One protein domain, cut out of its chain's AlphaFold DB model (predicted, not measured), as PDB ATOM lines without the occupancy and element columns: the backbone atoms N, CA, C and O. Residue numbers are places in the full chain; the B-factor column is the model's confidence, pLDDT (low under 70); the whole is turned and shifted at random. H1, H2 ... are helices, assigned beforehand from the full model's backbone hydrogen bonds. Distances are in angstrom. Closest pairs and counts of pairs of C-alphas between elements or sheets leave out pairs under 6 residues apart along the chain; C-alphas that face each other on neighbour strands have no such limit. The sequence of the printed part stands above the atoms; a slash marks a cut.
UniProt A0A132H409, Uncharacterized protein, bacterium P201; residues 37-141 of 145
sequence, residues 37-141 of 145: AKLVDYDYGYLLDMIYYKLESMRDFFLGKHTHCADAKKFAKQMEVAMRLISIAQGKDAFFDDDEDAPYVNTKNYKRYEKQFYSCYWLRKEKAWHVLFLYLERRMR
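This is residues 37 to 141 of the 145 residues of an uncharacterized protein of bacterium P201 (UniProt A0A132H409). H2 and H3 form a helical hairpin, and a third long helix, H5, packs on H3; residues 37 to 43, with H1, stick out. The 105 printed residues include five named helices, H1 to H5, and no named strand: all helix. The whole is only just loose, close to compact: radius of gyration of the C-alphas 15.8 A, spans 50 by 37 by 27 A.

H2, residues 44 to 65, touches H3, residues 72 to 90, opposite ways at a shallow tilt of 22 degrees; the closest C-alphas, Arg 59 and Ala 76, are 4.7 A apart. H5, residues 120 to 139, touches H3, closest at C-alphas 125 and 89, 4.2 A. H1, residues 37 to 40, and H4, residues 107 to 112, touch no helix. Each O i to N i+4 pair is within hydrogen-bond range in H2, H3 and H5; in H4 0 of 2 are, and 1 of 3 O i to N i+3.

H2 measures 31.2 A from C-alpha 44 (-20.390, -38.137, 27.518), H3 27.1 A, H5 27.3 A to C-alpha 139 (0.626, -37.495, 24.152).

The printed part has no cut; link H3 to H4 is long. pLDDT is under 70 at residues 37 to 43, 66 and 93 to 122.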
ATOM      1  N   ALA A  37     -31.000 -35.271  36.358       58.41
ATOM      2  CA  ALA A  37     -31.320 -35.083  34.943       58.41
ATOM      3  C   ALA A  37     -30.613 -33.855  34.335       58.41
ATOM      4  O   ALA A  37     -29.981 -33.974  33.289       58.41
ATOM      5  N   LYS A  38     -30.610 -32.708  35.030       56.94
ATOM      6  CA  LYS A  38     -29.884 -31.494  34.595       56.94
ATOM      7  C   LYS A  38     -28.358 -31.652  34.602       56.94
ATOM      8  O   LYS A  38     -27.665 -30.964  33.859       56.94
ATOM      9  N   LEU A  39     -27.814 -32.530  35.447       55.44
ATOM     10  CA  LEU A  39     -26.389 -32.887  35.454       55.44
ATOM     11  C   LEU A  39     -26.031 -33.899  34.349       55.44
ATOM     12  O   LEU A  39     -24.877 -33.959  33.923       55.44
ATOM     13  N   VAL A  40     -27.009 -34.691  33.900       53.66
ATOM     14  CA  VAL A  40     -26.885 -35.773  32.907       53.66
ATOM     15  C   VAL A  40     -27.047 -35.272  31.462       53.66
ATOM     16  O   VAL A  40     -26.760 -36.023  30.535       53.66
ATOM     17  N   ASP A  41     -27.386 -33.995  31.248       49.16
ATOM     18  CA  ASP A  41     -27.545 -33.372  29.916       49.16
ATOM     19  C   ASP A  41     -26.301 -33.455  29.004       49.16
ATOM     20  O   ASP A  41     -26.382 -33.212  27.799       49.16
ATOM     21  N   TYR A  42     -25.141 -33.828  29.544       57.78
ATOM     22  CA  TYR A  42     -23.965 -34.132  28.742       57.78
ATOM     23  C   TYR A  42     -23.916 -35.627  28.427       57.78
ATOM     24  O   TYR A  42     -23.499 -36.437  29.259       57.78
ATOM     25  N   ASP A  43     -24.270 -35.991  27.190       68.06
ATOM     26  CA  ASP A  43     -24.013 -37.329  26.655       68.06
ATOM     27  C   ASP A  43     -22.504 -37.514  26.414       68.06
ATOM     28  O   ASP A  43     -21.956 -37.401  25.313       68.06
ATOM     29  N   TYR A  44     -21.800 -37.781  27.507       73.44
ATOM     30  CA  TYR A  44     -20.390 -38.137  27.518       73.44
ATOM     31  C   TYR A  44     -20.108 -39.409  26.706       73.44
ATOM     32  O   TYR A  44     -18.982 -39.592  26.238       73.44
ATOM     33  N   GLY A  45     -21.112 -40.272  26.510       79.31
ATOM     34  CA  GLY A  45     -21.027 -41.443  25.644       79.31
ATOM     35  C   GLY A  45     -20.833 -41.039  24.186       79.31
ATOM     36  O   GLY A  45     -19.867 -41.482  23.562       79.31
ATOM     37  N   TYR A  46     -21.673 -40.129  23.694       82.31
ATOM     38  CA  TYR A  46     -21.571 -39.569  22.345       82.31
ATOM     39  C   TYR A  46     -20.226 -38.872  22.093       82.31
ATOM     40  O   TYR A  46     -19.593 -39.088  21.057       82.31
ATOM     41  N   LEU A  47     -19.733 -38.082  23.056       85.31
ATOM     42  CA  LEU A  47     -18.414 -37.447  22.946       85.31
ATOM     43  C   LEU A  47     -17.297 -38.487  22.777       85.31
ATOM     44  O   LEU A  47     -16.416 -38.328  21.928       85.31
ATOM     45  N   LEU A  48     -17.320 -39.550  23.583       88.31
ATOM     46  CA  LEU A  48     -16.335 -40.622  23.483       88.31
ATOM     47  C   LEU A  48     -16.420 -41.368  22.147       88.31
ATOM     48  O   LEU A  48     -15.373 -41.676  21.579       88.31
ATOM     49  N   ASP A  49     -17.625 -41.610  21.629       87.44
ATOM     50  CA  ASP A  49     -17.816 -42.222  20.313       87.44
ATOM     51  C   ASP A  49     -17.223 -41.337  19.208       87.44
ATOM     52  O   ASP A  49     -16.447 -41.814  18.379       87.44
ATOM     53  N   MET A  50     -17.473 -40.023  19.242       89.12
ATOM     54  CA  MET A  50     -16.853 -39.081  18.304       89.12
ATOM     55  C   MET A  50     -15.320 -39.118  18.348       89.12
ATOM     56  O   MET A  50     -14.669 -39.106  17.299       89.12
ATOM     57  N   ILE A  51     -14.729 -39.146  19.546       89.50
ATOM     58  CA  ILE A  51     -13.271 -39.237  19.706       89.50
ATOM     59  C   ILE A  51     -12.766 -40.571  19.145       89.50
ATOM     60  O   ILE A  51     -11.765 -40.586  18.430       89.50
ATOM     61  N   TYR A  52     -13.465 -41.674  19.426       92.62
ATOM     62  CA  TYR A  52     -13.113 -43.002  18.933       92.62
ATOM     63  C   TYR A  52     -13.050 -43.036  17.404       92.62
ATOM     64  O   TYR A  52     -12.011 -43.396  16.852       92.62
ATOM     65  N   TYR A  53     -14.107 -42.589  16.719       91.94
ATOM     66  CA  TYR A  53     -14.162 -42.587  15.252       91.94
ATOM     67  C   TYR A  53     -13.066 -41.727  14.618       91.94
ATOM     68  O   TYR A  53     -12.477 -42.099  13.597       91.94
ATOM     69  N   LYS A  54     -12.745 -40.576  15.225       90.25
ATOM     70  CA  LYS A  54     -11.632 -39.746  14.748       90.25
ATOM     71  C   LYS A  54     -10.290 -40.456  14.913       90.25
ATOM     72  O   LYS A  54      -9.499 -40.468  13.974       90.25
ATOM     73  N   LEU A  55     -10.038 -41.068  16.070       91.56
ATOM     74  CA  LEU A  55      -8.804 -41.820  16.317       91.56
ATOM     75  C   LEU A  55      -8.666 -43.023  15.379       91.56
ATOM     76  O   LEU A  55      -7.569 -43.274  14.889       91.56
ATOM     77  N   GLU A  56      -9.762 -43.725  15.095       92.56
ATOM     78  CA  GLU A  56      -9.798 -44.825  14.128       92.56
ATOM     79  C   GLU A  56      -9.402 -44.348  12.727       92.56
ATOM     80  O   GLU A  56      -8.470 -44.881  12.125       92.56
ATOM     81  N   SER A  57     -10.025 -43.264  12.257       89.38
ATOM     82  CA  SER A  57      -9.718 -42.671  10.951       89.38
ATOM     83  C   SER A  57      -8.249 -42.242  10.844       89.38
ATOM     84  O   SER A  57      -7.591 -42.469   9.827       89.38
ATOM     85  N   MET A  58      -7.704 -41.634  11.904       86.88
ATOM     86  CA  MET A  58      -6.300 -41.223  11.939       86.88
ATOM     87  C   MET A  58      -5.349 -42.429  12.004       86.88
ATOM     88  O   MET A  58      -4.302 -42.416  11.354       86.88
ATOM     89  N   ARG A  59      -5.707 -43.493  12.736       90.56
ATOM     90  CA  ARG A  59      -4.925 -44.737  12.790       90.56
ATOM     91  C   ARG A  59      -4.796 -45.332  11.394       90.56
ATOM     92  O   ARG A  59      -3.686 -45.645  10.966       90.56
ATOM     93  N   ASP A  60      -5.908 -45.432  10.676       88.94
ATOM     94  CA  ASP A  60      -5.945 -45.992   9.323       88.94
ATOM     95  C   ASP A  60      -5.168 -45.134   8.326       88.94
ATOM     96  O   ASP A  60      -4.480 -45.655   7.446       88.94
ATOM     97  N   PHE A  61      -5.180 -43.813   8.506       86.62
ATOM     98  CA  PHE A  61      -4.341 -42.903   7.735       86.62
ATOM     99  C   PHE A  61      -2.839 -43.184   7.927       86.62
ATOM    100  O   PHE A  61      -2.111 -43.322   6.938       86.62
ATOM    101  N   PHE A  62      -2.376 -43.323   9.175       84.62
ATOM    102  CA  PHE A  62      -0.966 -43.597   9.480       84.62
ATOM    103  C   PHE A  62      -0.522 -45.017   9.095       84.62
ATOM    104  O   PHE A  62       0.634 -45.210   8.716       84.62
ATOM    105  N   LEU A  63      -1.417 -46.006   9.170       84.38
ATOM    106  CA  LEU A  63      -1.124 -47.396   8.797       84.38
ATOM    107  C   LEU A  63      -1.258 -47.678   7.297       84.38
ATOM    108  O   LEU A  63      -0.611 -48.598   6.807       84.38
ATOM    109  N   GLY A  64      -2.083 -46.919   6.576       81.44
ATOM    110  CA  GLY A  64      -2.311 -47.105   5.145       81.44
ATOM    111  C   GLY A  64      -1.525 -46.116   4.291       81.44
ATOM    112  O   GLY A  64      -0.549 -46.471   3.635       81.44
ATOM    113  N   LYS A  65      -1.974 -44.856   4.282       70.12
ATOM    114  CA  LYS A  65      -1.561 -43.839   3.297       70.12
ATOM    115  C   LYS A  65      -0.203 -43.201   3.595       70.12
ATOM    116  O   LYS A  65       0.465 -42.741   2.677       70.12
ATOM    117  N   HIS A  66       0.210 -43.182   4.862       68.94
ATOM    118  CA  HIS A  66       1.400 -42.457   5.318       68.94
ATOM    119  C   HIS A  66       2.346 -43.305   6.167       68.94
ATOM    120  O   HIS A  66       3.020 -42.800   7.063       68.94
ATOM    121  N   THR A  67       2.471 -44.591   5.844       71.56
ATOM    122  CA  THR A  67       3.454 -45.488   6.483       71.56
ATOM    123  C   THR A  67       4.896 -44.997   6.350       71.56
ATOM    124  O   THR A  67       5.742 -45.343   7.174       71.56
ATOM    125  N   HIS A  68       5.168 -44.171   5.336       72.56
ATOM    126  CA  HIS A  68       6.458 -43.531   5.089       72.56
ATOM    127  C   HIS A  68       6.735 -42.318   5.990       72.56
ATOM    128  O   HIS A  68       7.878 -41.867   6.056       72.56
ATOM    129  N   CYS A  69       5.729 -41.776   6.686       76.62
ATOM    130  CA  CYS A  69       5.953 -40.709   7.654       76.62
ATOM    131  C   CYS A  69       6.758 -41.241   8.844       76.62
ATOM    132  O   CYS A  69       6.489 -42.321   9.380       76.62
ATOM    133  N   ALA A  70       7.742 -40.453   9.280       78.19
ATOM    134  CA  ALA A  70       8.494 -40.753  10.487       78.19
ATOM    135  C   ALA A  70       7.528 -40.938  11.669       78.19
ATOM    136  O   ALA A  70       6.551 -40.205  11.808       78.19
ATOM    137  N   ASP A  71       7.787 -41.948  12.498       83.25
ATOM    138  CA  ASP A  71       6.964 -42.301  13.658       83.25
ATOM    139  C   ASP A  71       5.496 -42.714  13.368       83.25
ATOM    140  O   ASP A  71       4.754 -42.964  14.317       83.25
ATOM    141  N   ALA A  72       5.069 -42.923  12.113       84.00
ATOM    142  CA  ALA A  72       3.681 -43.303  11.785       84.00
ATOM    143  C   ALA A  72       3.163 -44.518  12.584       84.00
ATOM    144  O   ALA A  72       2.087 -44.477  13.184       84.00
ATOM    145  N   LYS A  73       3.975 -45.581  12.696       86.25
ATOM    146  CA  LYS A  73       3.645 -46.774  13.503       86.25
ATOM    147  C   LYS A  73       3.481 -46.460  14.992       86.25
ATOM    148  O   LYS A  73       2.657 -47.063  15.677       86.25
ATOM    149  N   LYS A  74       4.283 -45.532  15.514       87.62
ATOM    150  CA  LYS A  74       4.226 -45.104  16.915       87.62
ATOM    151  C   LYS A  74       2.963 -44.287  17.168       87.62
ATOM    152  O   LYS A  74       2.318 -44.518  18.185       87.62
ATOM    153  N   PHE A  75       2.585 -43.402  16.247       87.19
ATOM    154  CA  PHE A  75       1.341 -42.636  16.339       87.19
ATOM    155  C   PHE A  75       0.106 -43.535  16.262       87.19
ATOM    156  O   PHE A  75      -0.745 -43.450  17.144       87.19
ATOM    157  N   ALA A  76       0.065 -44.483  15.321       88.75
ATOM    158  CA  ALA A  76      -1.011 -45.472  15.242       88.75
ATOM    159  C   ALA A  76      -1.168 -46.258  16.558       88.75
ATOM    160  O   ALA A  76      -2.265 -46.362  17.102       88.75
ATOM    161  N   LYS A  77      -0.057 -46.717  17.150       89.38
ATOM    162  CA  LYS A  77      -0.084 -47.417  18.443       89.38
ATOM    163  C   LYS A  77      -0.582 -46.534  19.592       89.38
ATOM    164  O   LYS A  77      -1.214 -47.027  20.522       89.38
ATOM    165  N   GLN A  78      -0.288 -45.235  19.563       90.56
ATOM    166  CA  GLN A  78      -0.815 -44.304  20.561       90.56
ATOM    167  C   GLN A  78      -2.334 -44.132  20.422       90.56
ATOM    168  O   GLN A  78      -3.038 -44.117  21.432       90.56
ATOM    169  N   MET A  79      -2.844 -44.071  19.190       91.31
ATOM    170  CA  MET A  79      -4.284 -44.028  18.904       91.31
ATOM    171  C   MET A  79      -4.985 -45.293  19.383       91.31
ATOM    172  O   MET A  79      -5.984 -45.196  20.085       91.31
ATOM    173  N   GLU A  80      -4.417 -46.471  19.118       91.00
ATOM    174  CA  GLU A  80      -4.952 -47.746  19.612       91.00
ATOM    175  C   GLU A  80      -5.062 -47.784  21.143       91.00
ATOM    176  O   GLU A  80      -6.048 -48.282  21.685       91.00
ATOM    177  N   VAL A  81      -4.073 -47.238  21.861       91.25
ATOM    178  CA  VAL A  81      -4.127 -47.143  23.329       91.25
ATOM    179  C   VAL A  81      -5.276 -46.241  23.779       91.25
ATOM    180  O   VAL A  81      -6.007 -46.610  24.697       91.25
ATOM    181  N   ALA A  82      -5.463 -45.086  23.135       91.75
ATOM    182  CA  ALA A  82      -6.571 -44.188  23.443       91.75
ATOM    183  C   ALA A  82      -7.936 -44.831  23.130       91.75
ATOM    184  O   ALA A  82      -8.824 -44.804  23.978       91.75
ATOM    185  N   MET A  83      -8.076 -45.500  21.982       92.19
ATOM    186  CA  MET A  83      -9.287 -46.242  21.604       92.19
ATOM    187  C   MET A  83      -9.630 -47.336  22.625       92.19
ATOM    188  O   MET A  83     -10.780 -47.443  23.043       92.19
ATOM    189  N   ARG A  84      -8.640 -48.099  23.110       89.56
ATOM    190  CA  ARG A  84      -8.857 -49.105  24.169       89.56
ATOM    191  C   ARG A  84      -9.342 -48.481  25.475       89.56
ATOM    192  O   ARG A  84     -10.226 -49.032  26.124       89.56
ATOM    193  N   LEU A  85      -8.785 -47.337  25.872       89.69
ATOM    194  CA  LEU A  85      -9.238 -46.623  27.071       89.69
ATOM    195  C   LEU A  85     -10.693 -46.151  26.933       89.69
ATOM    196  O   LEU A  85     -11.439 -46.235  27.906       89.69
ATOM    197  N   ILE A  86     -11.106 -45.725  25.733       91.25
ATOM    198  CA  ILE A  86     -12.498 -45.367  25.426       91.25
ATOM    199  C   ILE A  86     -13.417 -46.585  25.554       91.25
ATOM    200  O   ILE A  86     -14.419 -46.511  26.262       91.25
ATOM    201  N   SER A  87     -13.053 -47.723  24.953       88.94
ATOM    202  CA  SER A  87     -13.835 -48.963  25.053       88.94
ATOM    203  C   SER A  87     -14.031 -49.406  26.507       88.94
ATOM    204  O   SER A  87     -15.146 -49.756  26.895       88.94
ATOM    205  N   ILE A  88     -12.990 -49.310  27.345       86.56
ATOM    206  CA  ILE A  88     -13.089 -49.606  28.785       86.56
ATOM    207  C   ILE A  88     -13.996 -48.594  29.494       86.56
ATOM    208  O   ILE A  88     -14.835 -48.998  30.292       86.56
ATOM    209  N   ALA A  89     -13.855 -47.294  29.211       86.75
ATOM    210  CA  ALA A  89     -14.663 -46.245  29.837       86.75
ATOM    211  C   ALA A  89     -16.159 -46.389  29.510       86.75
ATOM    212  O   ALA A  89     -17.001 -46.242  30.396       86.75
ATOM    213  N   GLN A  90     -16.492 -46.750  28.270       84.12
ATOM    214  CA  GLN A  90     -17.870 -47.013  27.847       84.12
ATOM    215  C   GLN A  90     -18.384 -48.381  28.322       84.12
ATOM    216  O   GLN A  90     -19.589 -48.587  28.439       84.12
ATOM    217  N   GLY A  91     -17.490 -49.309  28.674       78.50
ATOM    218  CA  GLY A  91     -17.845 -50.685  29.028       78.50
ATOM    219  C   GLY A  91     -18.145 -51.570  27.821       78.50
ATOM    220  O   GLY A  91     -18.831 -52.568  27.983       78.50
ATOM    221  N   LYS A  92     -17.636 -51.204  26.637       74.38
ATOM    222  CA  LYS A  92     -17.710 -51.975  25.381       74.38
ATOM    223  C   LYS A  92     -16.497 -52.910  25.207       74.38
ATOM    224  O   LYS A  92     -16.148 -53.284  24.093       74.38
ATOM    225  N   ASP A  93     -15.770 -53.191  26.287       68.25
ATOM    226  CA  ASP A  93     -14.547 -53.992  26.248       68.25
ATOM    227  C   ASP A  93     -14.902 -55.478  26.081       68.25
ATOM    228  O   ASP A  93     -15.302 -56.129  27.040       68.25
ATOM    229  N   ALA A  94     -14.765 -56.000  24.858       53.41
ATOM    230  CA  ALA A  94     -15.118 -57.378  24.496       53.41
ATOM    231  C   ALA A  94     -14.258 -58.455  25.191       53.41
ATOM    232  O   ALA A  94     -14.586 -59.633  25.129       53.41
ATOM    233  N   PHE A  95     -13.163 -58.073  25.858       49.84
ATOM    234  CA  PHE A  95     -12.318 -58.993  26.630       49.84
ATOM    235  C   PHE A  95     -12.827 -59.251  28.059       49.84
ATOM    236  O   PHE A  95     -12.154 -59.939  28.818       49.84
ATOM    237  N   PHE A  96     -13.964 -58.669  28.454       49.69
ATOM    238  CA  PHE A  96     -14.493 -58.769  29.821       49.69
ATOM    239  C   PHE A  96     -15.658 -59.738  30.006       49.69
ATOM    240  O   PHE A  96     -16.184 -59.801  31.114       49.69
ATOM    241  N   ASP A  97     -16.036 -60.485  28.967       41.81
ATOM    242  CA  ASP A  97     -17.115 -61.475  29.072       41.81
ATOM    243  C   ASP A  97     -16.674 -62.819  29.681       41.81
ATOM    244  O   ASP A  97     -17.548 -63.608  30.018       41.81
ATOM    245  N   ASP A  98     -15.372 -63.076  29.892       42.03
ATOM    246  CA  ASP A  98     -14.901 -64.413  30.318       42.03
ATOM    247  C   ASP A  98     -14.044 -64.480  31.595       42.03
ATOM    248  O   ASP A  98     -13.813 -65.575  32.095       42.03
ATOM    249  N   ASP A  99     -13.600 -63.362  32.182       41.00
ATOM    250  CA  ASP A  99     -12.721 -63.417  33.361       41.00
ATOM    251  C   ASP A  99     -13.249 -62.568  34.526       41.00
ATOM    252  O   ASP A  99     -13.085 -61.343  34.578       41.00
ATOM    253  N   GLU A 100     -13.779 -63.257  35.540       49.50
ATOM    254  CA  GLU A 100     -14.016 -62.757  36.903       49.50
ATOM    255  C   GLU A 100     -12.749 -62.157  37.571       49.50
ATOM    256  O   GLU A 100     -12.844 -61.516  38.619       49.50
ATOM    257  N   ASP A 101     -11.561 -62.277  36.964       51.28
ATOM    258  CA  ASP A 101     -10.284 -62.164  37.679       51.28
ATOM    259  C   ASP A 101      -9.448 -60.891  37.451       51.28
ATOM    260  O   ASP A 101      -8.405 -60.712  38.092       51.28
ATOM    261  N   ALA A 102      -9.878 -59.928  36.625       54.78
ATOM    262  CA  ALA A 102      -9.104 -58.690  36.439       54.78
ATOM    263  C   ALA A 102      -9.880 -57.380  36.681       54.78
ATOM    264  O   ALA A 102      -9.964 -56.549  35.784       54.78
ATOM    265  N   PRO A 103     -10.335 -57.055  37.905       56.38
ATOM    266  CA  PRO A 103     -11.127 -55.845  38.185       56.38
ATOM    267  C   PRO A 103     -10.431 -54.481  37.941       56.38
ATOM    268  O   PRO A 103     -10.944 -53.427  38.328       56.38
ATOM    269  N   TYR A 104      -9.245 -54.448  37.329       58.88
ATOM    270  CA  TYR A 104      -8.339 -53.306  37.337       58.88
ATOM    271  C   TYR A 104      -7.879 -52.924  35.930       58.88
ATOM    272  O   TYR A 104      -7.395 -53.750  35.169       58.88
ATOM    273  N   VAL A 105      -7.868 -51.619  35.629       57.22
ATOM    274  CA  VAL A 105      -7.175 -51.068  34.439       57.22
ATOM    275  C   VAL A 105      -5.666 -51.387  34.468       57.22
ATOM    276  O   VAL A 105      -4.989 -51.372  33.447       57.22
ATOM    277  N   ASN A 106      -5.109 -51.635  35.660       61.91
ATOM    278  CA  ASN A 106      -3.706 -51.986  35.864       61.91
ATOM    279  C   ASN A 106      -3.575 -52.903  37.086       61.91
ATOM    280  O   ASN A 106      -3.937 -52.500  38.198       61.91
ATOM    281  N   THR A 107      -2.989 -54.081  36.883       61.06
ATOM    282  CA  THR A 107      -2.746 -55.108  37.909       61.06
ATOM    283  C   THR A 107      -1.910 -54.602  39.087       61.06
ATOM    284  O   THR A 107      -2.104 -55.042  40.212       61.06
ATOM    285  N   LYS A 108      -1.049 -53.592  38.899       60.88
ATOM    286  CA  LYS A 108      -0.225 -53.009  39.979       60.88
ATOM    287  C   LYS A 108      -1.014 -52.218  41.028       60.88
ATOM    288  O   LYS A 108      -0.436 -51.819  42.034       60.88
ATOM    289  N   ASN A 109      -2.296 -51.930  40.797       58.72
ATOM    290  CA  ASN A 109      -3.087 -51.046  41.661       58.72
ATOM    291  C   ASN A 109      -4.279 -51.751  42.334       58.72
ATOM    292  O   ASN A 109      -5.147 -51.066  42.872       58.72
ATOM    293  N   TYR A 110      -4.310 -53.089  42.316       58.69
ATOM    294  CA  TYR A 110      -5.434 -53.907  42.786       58.69
ATOM    295  C   TYR A 110      -5.841 -53.635  44.243       58.69
ATOM    296  O   TYR A 110      -7.014 -53.461  44.549       58.69
ATOM    297  N   LYS A 111      -4.858 -53.445  45.132       59.06
ATOM    298  CA  LYS A 111      -5.075 -53.212  46.573       59.06
ATOM    299  C   LYS A 111      -5.887 -51.956  46.903       59.06
ATOM    300  O   LYS A 111      -6.365 -51.807  48.021       59.06
ATOM    301  N   ARG A 112      -6.025 -51.008  45.966       57.53
ATOM    302  CA  ARG A 112      -6.856 -49.810  46.186       57.53
ATOM    303  C   ARG A 112      -8.348 -50.097  46.085       57.53
ATOM    304  O   ARG A 112      -9.122 -49.297  46.591       57.53
ATOM    305  N   TYR A 113      -8.734 -51.184  45.431       54.66
ATOM    306  CA  TYR A 113     -10.124 -51.520  45.130       54.66
ATOM    307  C   TYR A 113     -10.754 -52.422  46.201       54.66
ATOM    308  O   TYR A 113     -11.967 -52.440  46.343       54.66
ATOM    309  N   GLU A 114      -9.929 -53.080  47.019       54.59
ATOM    310  CA  GLU A 114     -10.318 -54.009  48.094       54.59
ATOM    311  C   GLU A 114     -11.086 -53.338  49.257       54.59
ATOM    312  O   GLU A 114     -11.640 -54.012  50.117       54.59
ATOM    313  N   LYS A 115     -11.129 -51.997  49.306       53.88
ATOM    314  CA  LYS A 115     -11.753 -51.207  50.388       53.88
ATOM    315  C   LYS A 115     -12.881 -50.272  49.929       53.88
ATOM    316  O   LYS A 115     -13.119 -49.259  50.584       53.88
ATOM    317  N   GLN A 116     -13.527 -50.522  48.790       55.72
ATOM    318  CA  GLN A 116     -14.389 -49.508  48.169       55.72
ATOM    319  C   GLN A 116     -15.888 -49.829  48.197       55.72
ATOM    320  O   GLN A 116     -16.313 -50.944  47.932       55.72
ATOM    321  N   PHE A 117     -16.685 -48.787  48.451       55.47
ATOM    322  CA  PHE A 117     -18.156 -48.761  48.406       55.47
ATOM    323  C   PHE A 117     -18.744 -48.854  46.980       55.47
ATOM    324  O   PHE A 117     -19.956 -48.748  46.806       55.47
ATOM    325  N   TYR A 118     -17.898 -48.994  45.955       56.53
ATOM    326  CA  TYR A 118     -18.276 -49.016  44.542       56.53
ATOM    327  C   TYR A 118     -17.858 -50.343  43.917       56.53
ATOM    328  O   TYR A 118     -16.788 -50.864  44.233       56.53
ATOM    329  N   SER A 119     -18.661 -50.867  42.984       66.62
ATOM    330  CA  SER A 119     -18.270 -52.061  42.226       66.62
ATOM    331  C   SER A 119     -16.949 -51.803  41.488       66.62
ATOM    332  O   SER A 119     -16.762 -50.719  40.921       66.62
ATOM    333  N   CYS A 120     -16.075 -52.805  41.411       66.75
ATOM    334  CA  CYS A 120     -14.821 -52.706  40.665       66.75
ATOM    335  C   CYS A 120     -15.021 -52.278  39.201       66.75
ATOM    336  O   CYS A 120     -14.183 -51.565  38.650       66.75
ATOM    337  N   TYR A 121     -16.156 -52.643  38.600       66.50
ATOM    338  CA  TYR A 121     -16.553 -52.249  37.249       66.50
ATOM    339  C   TYR A 121     -16.650 -50.724  37.077       66.50
ATOM    340  O   TYR A 121     -15.978 -50.147  36.219       66.50
ATOM    341  N   TRP A 122     -17.415 -50.049  37.939       68.38
ATOM    342  CA  TRP A 122     -17.544 -48.584  37.939       68.38
ATOM    343  C   TRP A 122     -16.194 -47.881  38.127       68.38
ATOM    344  O   TRP A 122     -15.855 -46.962  37.382       68.38
ATOM    345  N   LEU A 123     -15.367 -48.372  39.051       73.25
ATOM    346  CA  LEU A 123     -14.040 -47.803  39.312       73.25
ATOM    347  C   LEU A 123     -13.064 -48.007  38.149       73.25
ATOM    348  O   LEU A 123     -12.155 -47.200  37.931       73.25
ATOM    349  N   ARG A 124     -13.218 -49.106  37.405       76.75
ATOM    350  CA  ARG A 124     -12.448 -49.378  36.194       76.75
ATOM    351  C   ARG A 124     -12.811 -48.379  35.097       76.75
ATOM    352  O   ARG A 124     -11.893 -47.791  34.522       76.75
ATOM    353  N   LYS A 125     -14.107 -48.126  34.879       81.31
ATOM    354  CA  LYS A 125     -14.602 -47.113  33.932       81.31
ATOM    355  C   LYS A 125     -14.099 -45.714  34.265       81.31
ATOM    356  O   LYS A 125     -13.473 -45.074  33.425       81.31
ATOM    357  N   GLU A 126     -14.292 -45.270  35.505       79.69
ATOM    358  CA  GLU A 126     -13.899 -43.928  35.952       79.69
ATOM    359  C   GLU A 126     -12.383 -43.708  35.840       79.69
ATOM    360  O   GLU A 126     -11.902 -42.663  35.396       79.69
ATOM    361  N   LYS A 127     -11.588 -44.730  36.165       83.25
ATOM    362  CA  LYS A 127     -10.137 -44.651  35.996       83.25
ATOM    363  C   LYS A 127      -9.721 -44.651  34.532       83.25
ATOM    364  O   LYS A 127      -8.779 -43.937  34.195       83.25
ATOM    365  N   ALA A 128     -10.362 -45.448  33.682       86.56
ATOM    366  CA  ALA A 128     -10.089 -45.434  32.249       86.56
ATOM    367  C   ALA A 128     -10.399 -44.057  31.654       86.56
ATOM    368  O   ALA A 128      -9.558 -43.513  30.943       86.56
ATOM    369  N   TRP A 129     -11.521 -43.454  32.057       86.62
ATOM    370  CA  TRP A 129     -11.879 -42.075  31.732       86.62
ATOM    371  C   TRP A 129     -10.778 -41.096  32.152       86.62
ATOM    372  O   TRP A 129     -10.219 -40.382  31.325       86.62
ATOM    373  N   HIS A 130     -10.373 -41.108  33.423       85.50
ATOM    374  CA  HIS A 130      -9.332 -40.201  33.911       85.50
ATOM    375  C   HIS A 130      -7.983 -40.394  33.194       85.50
ATOM    376  O   HIS A 130      -7.307 -39.426  32.837       85.50
ATOM    377  N   VAL A 131      -7.581 -41.647  32.963       89.50
ATOM    378  CA  VAL A 131      -6.335 -41.973  32.258       89.50
ATOM    379  C   VAL A 131      -6.401 -41.548  30.793       89.50
ATOM    380  O   VAL A 131      -5.393 -41.060  30.289       89.50
ATOM    381  N   LEU A 132      -7.553 -41.677  30.129       91.25
ATOM    382  CA  LEU A 132      -7.759 -41.220  28.754       91.25
ATOM    383  C   LEU A 132      -7.462 -39.727  28.623       91.25
ATOM    384  O   LEU A 132      -6.614 -39.358  27.816       91.25
ATOM    385  N   PHE A 133      -8.083 -38.870  29.435       87.69
ATOM    386  CA  PHE A 133      -7.866 -37.423  29.324       87.69
ATOM    387  C   PHE A 133      -6.421 -37.022  29.629       87.69
ATOM    388  O   PHE A 133      -5.834 -36.248  28.876       87.69
ATOM    389  N   LEU A 134      -5.795 -37.626  30.648       89.31
ATOM    390  CA  LEU A 134      -4.365 -37.419  30.913       89.31
ATOM    391  C   LEU A 134      -3.479 -37.886  29.752       89.31
ATOM    392  O   LEU A 134      -2.414 -37.315  29.504       89.31
ATOM    393  N   TYR A 135      -3.874 -38.961  29.073       90.00
ATOM    394  CA  TYR A 135      -3.151 -39.488  27.928       90.00
ATOM    395  C   TYR A 135      -3.260 -38.547  26.729       90.00
ATOM    396  O   TYR A 135      -2.229 -38.178  26.164       90.00
ATOM    397  N   LEU A 136      -4.476 -38.104  26.398       87.81
ATOM    398  CA  LEU A 136      -4.741 -37.137  25.333       87.81
ATOM    399  C   LEU A 136      -3.962 -35.836  25.572       87.81
ATOM    400  O   LEU A 136      -3.216 -35.402  24.698       87.81
ATOM    401  N   GLU A 137      -4.032 -35.281  26.785       87.50
ATOM    402  CA  GLU A 137      -3.347 -34.038  27.162       87.50
ATOM    403  C   GLU A 137      -1.814 -34.135  27.060       87.50
ATOM    404  O   GLU A 137      -1.140 -33.163  26.726       87.50
ATOM    405  N   ARG A 138      -1.225 -35.300  27.355       87.50
ATOM    406  CA  ARG A 138       0.241 -35.456  27.384       87.50
ATOM    407  C   ARG A 138       0.842 -35.966  26.084       87.50
ATOM    408  O   ARG A 138       2.021 -35.723  25.837       87.50
ATOM    409  N   ARG A 139       0.100 -36.765  25.318       82.88
ATOM    410  CA  ARG A 139       0.626 -37.495  24.152       82.88
ATOM    411  C   ARG A 139       0.053 -37.019  22.827       82.88
ATOM    412  O   ARG A 139       0.730 -37.190  21.823       82.88
ATOM    413  N   MET A 140      -1.141 -36.431  22.835       80.62
ATOM    414  CA  MET A 140      -1.868 -36.020  21.628       80.62
ATOM    415  C   MET A 140      -2.222 -34.529  21.641       80.62
ATOM    416  O   MET A 140      -3.081 -34.067  20.892       80.62
ATOM    417  N   ARG A 141      -1.561 -33.752  22.502       75.62
ATOM    418  CA  ARG A 141      -1.674 -32.295  22.497       75.62
ATOM    419  C   ARG A 141      -1.082 -31.759  21.195       75.62
ATOM    420  O   ARG A 141       0.078 -32.040  20.903       75.62
TER     421      ARG A 141